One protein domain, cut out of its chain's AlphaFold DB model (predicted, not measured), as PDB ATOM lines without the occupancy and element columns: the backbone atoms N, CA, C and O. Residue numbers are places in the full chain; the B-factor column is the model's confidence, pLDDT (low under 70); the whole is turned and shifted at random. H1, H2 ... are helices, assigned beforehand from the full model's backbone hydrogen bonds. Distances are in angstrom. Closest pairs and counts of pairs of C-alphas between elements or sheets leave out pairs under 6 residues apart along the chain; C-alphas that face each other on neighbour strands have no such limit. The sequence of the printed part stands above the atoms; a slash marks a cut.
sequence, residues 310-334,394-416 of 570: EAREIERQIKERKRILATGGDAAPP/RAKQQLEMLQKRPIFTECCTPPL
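Overview. This is residues 310 to 334 and 394 to 416 of the 570 residues of the protein "uncharacterized protein LOC34621864" of Cyclospora cayetanensis (UniProt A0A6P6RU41). Two helices, the longer H1 and the shorter H2, lie side by side and run the same way, and each is followed by a stretch with no named element. The stretch after H2, residues 404 to 416, trails away from the helix pair and makes much of the length of a flat outline of 39 by 24 by 11 A. The printed part has 48 residues with two named helices, H1 then H2 along the chain, and no named strand. Its class is all helix, with 28 of the 48 residues in the helices, and the whole is loose, with a radius of gyration of the C-alphas of 12.6 A.

Along the chain. H1 is residues 310 to 327, from C-alpha 310 at (181.938, 111.051, 258.009) to C-alpha 327 at (161.796, 95.294, 260.845), 25.7 A. Residues 328 to 334 follow it up to the cut. H2 is residues 394 to 403, 14.2 A from first to last C-alpha, and ends at C-alpha 403 at (170.704, 103.768, 269.425).

Arrangement. H1 and H2 touch, with 14 pairs of C-alphas within 8 A. Their closest C-alphas are those of Ile 318 and Leu 399, 5.4 A apart. Their centres are 9.6 A apart. They run the same way at a shallow tilt of 34 degrees, only just short of steep. In H1 and H2 every O i to N i+4 pair is within hydrogen-bond range.

Size, cuts and confidence. The two C-alphas farthest apart, those of Glu 310 and Leu 416, are 42.1 A apart. Residues 335 to 393 are not printed, and C-alphas 334 and 394 are 32.9 A apart across this cut, which falls in the link from H1 to H2. The mean pLDDT of the printed part is 71.3, and the model's confidence is low, under 70, at residues 327 to 334, of which 327 belongs to H1, and at residues 406 to 416.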
ATOM      1  N   GLU A 310     182.526 111.227 256.668       84.00
ATOM      2  CA  GLU A 310     181.938 111.051 258.009       84.00
ATOM      3  C   GLU A 310     180.418 111.283 257.992       84.00
ATOM      4  O   GLU A 310     179.654 110.452 258.483       84.00
ATOM      5  N   ALA A 311     179.956 112.370 257.363       83.31
ATOM      6  CA  ALA A 311     178.532 112.684 257.258       83.31
ATOM      7  C   ALA A 311     177.729 111.574 256.548       83.31
ATOM      8  O   ALA A 311     176.679 111.164 257.044       83.31
ATOM      9  N   ARG A 312     178.245 111.041 255.429       88.69
ATOM     10  CA  ARG A 312     177.618 109.928 254.689       88.69
ATOM     11  C   ARG A 312     177.571 108.637 255.504       88.69
ATOM     12  O   ARG A 312     176.596 107.894 255.413       88.69
ATOM     13  N   GLU A 313     178.602 108.364 256.301       90.25
ATOM     14  CA  GLU A 313     178.639 107.188 257.171       90.25
ATOM     15  C   GLU A 313     177.629 107.307 258.325       90.25
ATOM     16  O   GLU A 313     176.889 106.360 258.591       90.25
ATOM     17  N   ILE A 314     177.499 108.488 258.938       87.12
ATOM     18  CA  ILE A 314     176.455 108.757 259.939       87.12
ATOM     19  C   ILE A 314     175.056 108.593 259.316       87.12
ATOM     20  O   ILE A 314     174.196 107.941 259.908       87.12
ATOM     21  N   GLU A 315     174.815 109.104 258.103       86.94
ATOM     22  CA  GLU A 315     173.548 108.888 257.383       86.94
ATOM     23  C   GLU A 315     173.274 107.404 257.091       86.94
ATOM     24  O   GLU A 315     172.140 106.944 257.264       86.94
ATOM     25  N   ARG A 316     174.301 106.628 256.713       91.00
ATOM     26  CA  ARG A 316     174.199 105.173 256.514       91.00
ATOM     27  C   ARG A 316     173.793 104.467 257.808       91.00
ATOM     28  O   ARG A 316     172.853 103.673 257.789       91.00
ATOM     29  N   GLN A 317     174.434 104.794 258.930       88.44
ATOM     30  CA  GLN A 317     174.117 104.222 260.243       88.44
ATOM     31  C   GLN A 317     172.714 104.621 260.731       88.44
ATOM     32  O   GLN A 317     171.988 103.781 261.263       88.44
ATOM     33  N   ILE A 318     172.275 105.862 260.486       88.88
ATOM     34  CA  ILE A 318     170.899 106.312 260.760       88.88
ATOM     35  C   ILE A 318     169.888 105.517 259.929       88.88
ATOM     36  O   ILE A 318     168.860 105.090 260.459       88.88
ATOM     37  N   LYS A 319     170.147 105.332 258.628       89.31
ATOM     38  CA  LYS A 319     169.263 104.583 257.724       89.31
ATOM     39  C   LYS A 319     169.163 103.117 258.142       89.31
ATOM     40  O   LYS A 319     168.060 102.580 258.185       89.31
ATOM     41  N   GLU A 320     170.284 102.505 258.513       86.31
ATOM     42  CA  GLU A 320     170.333 101.109 258.940       86.31
ATOM     43  C   GLU A 320     169.671 100.894 260.308       86.31
ATOM     44  O   GLU A 320     168.819 100.019 260.450       86.31
ATOM     45  N   ARG A 321     169.926 101.758 261.301       83.75
ATOM     46  CA  ARG A 321     169.217 101.683 262.591       83.75
ATOM     47  C   ARG A 321     167.714 101.941 262.435       83.75
ATOM     48  O   ARG A 321     166.930 101.322 263.148       83.75
ATOM     49  N   LYS A 322     167.290 102.789 261.484       82.31
ATOM     50  CA  LYS A 322     165.870 102.953 261.109       82.31
ATOM     51  C   LYS A 322     165.294 101.705 260.428       82.31
ATOM     52  O   LYS A 322     164.156 101.370 260.737       82.31
ATOM     53  N   ARG A 323     166.050 101.005 259.567       80.44
ATOM     54  CA  ARG A 323     165.647  99.706 258.986       80.44
ATOM     55  C   ARG A 323     165.392  98.693 260.101       80.44
ATOM     56  O   ARG A 323     164.277  98.209 260.223       80.44
ATOM     57  N   ILE A 324     166.385  98.481 260.961       75.94
ATOM     58  CA  ILE A 324     166.335  97.544 262.092       75.94
ATOM     59  C   ILE A 324     165.169  97.856 263.046       75.94
ATOM     60  O   ILE A 324     164.444  96.949 263.444       75.94
ATOM     61  N   LEU A 325     164.933  99.131 263.383       73.38
ATOM     62  CA  LEU A 325     163.792  99.539 264.219       73.38
ATOM     63  C   LEU A 325     162.424  99.370 263.530       73.38
ATOM     64  O   LEU A 325     161.416  99.314 264.226       73.38
ATOM     65  N   ALA A 326     162.372  99.304 262.196       71.19
ATOM     66  CA  ALA A 326     161.143  99.075 261.433       71.19
ATOM     67  C   ALA A 326     160.874  97.587 261.142       71.19
ATOM     68  O   ALA A 326     159.718  97.207 260.979       71.19
ATOM     69  N   THR A 327     161.914  96.746 261.079       65.75
ATOM     70  CA  THR A 327     161.796  95.294 260.845       65.75
ATOM     71  C   THR A 327     161.847  94.453 262.123       65.75
ATOM     72  O   THR A 327     161.530  93.270 262.072       65.75
ATOM     73  N   GLY A 328     162.249  95.032 263.261       61.34
ATOM     74  CA  GLY A 328     162.526  94.292 264.502       61.34
ATOM     75  C   GLY A 328     163.907  93.618 264.529       61.34
ATOM     76  O   GLY A 328     164.190  92.832 265.429       61.34
ATOM     77  N   GLY A 329     164.773  93.927 263.556       62.47
ATOM     78  CA  GLY A 329     166.026  93.220 263.277       62.47
ATOM     79  C   GLY A 329     165.977  92.436 261.964       62.47
ATOM     80  O   GLY A 329     165.125  92.684 261.115       62.47
ATOM     81  N   ASP A 330     166.909  91.496 261.803       55.66
ATOM     82  CA  ASP A 330     166.949  90.529 260.690       55.66
ATOM     83  C   ASP A 330     166.436  89.133 261.110       55.66
ATOM     84  O   ASP A 330     166.604  88.148 260.393       55.66
ATOM     85  N   ALA A 331     165.814  89.039 262.289       51.75
ATOM     86  CA  ALA A 331     165.158  87.830 262.771       51.75
ATOM     87  C   ALA A 331     163.768  87.655 262.131       51.75
ATOM     88  O   ALA A 331     163.117  88.624 261.738       51.75
ATOM     89  N   ALA A 332     163.290  86.409 262.072       50.44
ATOM     90  CA  ALA A 332     161.891  86.117 261.762       50.44
ATOM     91  C   ALA A 332     160.955  86.838 262.762       50.44
ATOM     92  O   ALA A 332     161.363  87.035 263.911       50.44
ATOM     93  N   PRO A 333     159.721  87.220 262.364       52.16
ATOM     94  CA  PRO A 333     158.788  87.905 263.257       52.16
ATOM     95  C   PRO A 333     158.626  87.096 264.552       52.16
ATOM     96  O   PRO A 333     158.343  85.895 264.474       52.16
ATOM     97  N   PRO A 334     158.857  87.709 265.727       48.66
ATOM     98  CA  PRO A 334     159.020  86.957 266.959       48.66
ATOM     99  C   PRO A 334     157.732  86.210 267.320       48.66
ATOM    100  O   PRO A 334     156.637  86.745 267.116       48.66
ATOM    101  N   ARG A 394     173.448 117.520 264.236       78.94
ATOM    102  CA  ARG A 394     172.074 117.007 264.426       78.94
ATOM    103  C   ARG A 394     171.910 115.558 263.949       78.94
ATOM    104  O   ARG A 394     171.099 114.825 264.506       78.94
ATOM    105  N   ALA A 395     172.688 115.131 262.951       80.62
ATOM    106  CA  ALA A 395     172.716 113.744 262.494       80.62
ATOM    107  C   ALA A 395     173.301 112.797 263.560       80.62
ATOM    108  O   ALA A 395     172.690 111.781 263.878       80.62
ATOM    109  N   LYS A 396     174.430 113.159 264.187       84.38
ATOM    110  CA  LYS A 396     175.058 112.378 265.268       84.38
ATOM    111  C   LYS A 396     174.128 112.262 266.481       84.38
ATOM    112  O   LYS A 396     173.912 111.161 266.979       84.38
ATOM    113  N   GLN A 397     173.478 113.363 266.860       83.12
ATOM    114  CA  GLN A 397     172.461 113.373 267.916       83.12
ATOM    115  C   GLN A 397     171.244 112.492 267.560       83.12
ATOM    116  O   GLN A 397     170.760 111.730 268.396       83.12
ATOM    117  N   GLN A 398     170.762 112.531 266.307       83.75
ATOM    118  CA  GLN A 398     169.689 111.641 265.843       83.75
ATOM    119  C   GLN A 398     170.110 110.163 265.876       83.75
ATOM    120  O   GLN A 398     169.296 109.316 266.247       83.75
ATOM    121  N   LEU A 399     171.352 109.835 265.508       86.12
ATOM    122  CA  LEU A 399     171.876 108.472 265.591       86.12
ATOM    123  C   LEU A 399     171.894 107.972 267.042       86.12
ATOM    124  O   LEU A 399     171.401 106.880 267.306       86.12
ATOM    125  N   GLU A 400     172.370 108.789 267.983       83.94
ATOM    126  CA  GLU A 400     172.377 108.461 269.412       83.94
ATOM    127  C   GLU A 400     170.952 108.218 269.948       83.94
ATOM    128  O   GLU A 400     170.699 107.213 270.612       83.94
ATOM    129  N   MET A 401     169.977 109.065 269.586       82.38
ATOM    130  CA  MET A 401     168.561 108.842 269.928       82.38
ATOM    131  C   MET A 401     168.008 107.525 269.353       82.38
ATOM    132  O   MET A 401     167.149 106.900 269.968       82.38
ATOM    133  N   LEU A 402     168.468 107.097 268.173       81.88
ATOM    134  CA  LEU A 402     168.051 105.840 267.537       81.88
ATOM    135  C   LEU A 402     168.778 104.616 268.116       81.88
ATOM    136  O   LEU A 402     168.228 103.516 268.086       81.88
ATOM    137  N   GLN A 403     169.982 104.791 268.664       79.69
ATOM    138  CA  GLN A 403     170.704 103.768 269.425       79.69
ATOM    139  C   GLN A 403     170.070 103.555 270.807       79.69
ATOM    140  O   GLN A 403     169.835 102.411 271.185       79.69
ATOM    141  N   LYS A 404     169.700 104.639 271.508       80.94
ATOM    142  CA  LYS A 404     168.994 104.601 272.806       80.94
ATOM    143  C   LYS A 404     167.571 104.032 272.727       80.94
ATOM    144  O   LYS A 404     167.020 103.643 273.751       80.94
ATOM    145  N   ARG A 405     166.961 103.958 271.537       72.06
ATOM    146  CA  ARG A 405     165.681 103.255 271.352       72.06
ATOM    147  C   ARG A 405     165.890 101.738 271.440       72.06
ATOM    148  O   ARG A 405     166.670 101.212 270.633       72.06
ATOM    149  N   PRO A 406     165.192 101.031 272.351       67.25
ATOM    150  CA  PRO A 406     165.214  99.576 272.388       67.25
ATOM    151  C   PRO A 406     164.606  99.004 271.104       67.25
ATOM    152  O   PRO A 406     163.654  99.553 270.547       67.25
ATOM    153  N   ILE A 407     165.161  97.884 270.643       62.34
ATOM    154  CA  ILE A 407     164.536  97.047 269.619       62.34
ATOM    155  C   ILE A 407     163.701  96.025 270.383       62.34
ATOM    156  O   ILE A 407     164.257  95.168 271.066       62.34
ATOM    157  N   PHE A 408     162.378  96.136 270.306       51.28
ATOM    158  CA  PHE A 408     161.486  95.165 270.931       51.28
ATOM    159  C   PHE A 408     161.426  93.904 270.069       51.28
ATOM    160  O   PHE A 408     160.733  93.866 269.056       51.28
ATOM    161  N   THR A 409     162.153  92.868 270.485       49.78
ATOM    162  CA  THR A 409     162.118  91.528 269.879       49.78
ATOM    163  C   THR A 409     160.933  90.686 270.364       49.78
ATOM    164  O   THR A 409     160.891  89.496 270.090       49.78
ATOM    165  N   GLU A 410     159.974  91.276 271.084       46.19
ATOM    166  CA  GLU A 410     158.745  90.630 271.560       46.19
ATOM    167  C   GLU A 410     157.580  91.632 271.520       46.19
ATOM    168  O   GLU A 410     157.696  92.762 272.002       46.19
ATOM    169  N   CYS A 411     156.435  91.232 270.958       40.72
ATOM    170  CA  CYS A 411     155.263  92.101 270.794       40.72
ATOM    171  C   CYS A 411     154.316  92.082 272.010       40.72
ATOM    172  O   CYS A 411     153.130  91.780 271.883       40.72
ATOM    173  N   CYS A 412     154.823  92.453 273.186       45.69
ATOM    174  CA  CYS A 412     153.994  92.743 274.361       45.69
ATOM    175  C   CYS A 412     153.232  94.066 274.149       45.69
ATOM    176  O   CYS A 412     153.810  95.141 274.305       45.69
ATOM    177  N   THR A 413     151.959  93.979 273.752       42.72
ATOM    178  CA  THR A 413     151.118  95.072 273.220       42.72
ATOM    179  C   THR A 413     151.039  96.340 274.093       42.72
ATOM    180  O   THR A 413     150.537  96.288 275.216       42.72
ATOM    181  N   PRO A 414     151.421  97.519 273.553       52.81
ATOM    182  CA  PRO A 414     151.173  98.802 274.219       52.81
ATOM    183  C   PRO A 414     150.590  99.906 273.296       52.81
ATOM    184  O   PRO A 414     150.915  99.954 272.108       52.81
ATOM    185  N   PRO A 415     149.818 100.879 273.822       49.88
ATOM    186  CA  PRO A 415     149.206 100.952 275.149       49.88
ATOM    187  C   PRO A 415     147.757 100.425 275.149       49.88
ATOM    188  O   PRO A 415     147.060 100.459 274.133       49.88
ATOM    189  N   LEU A 416     147.258 100.012 276.316       56.84
ATOM    190  CA  LEU A 416     145.856  99.626 276.487       56.84
ATOM    191  C   LEU A 416     144.952 100.881 276.466       56.84
ATOM    192  O   LEU A 416     144.967 101.680 277.400       56.84
TER     193      LEU A 416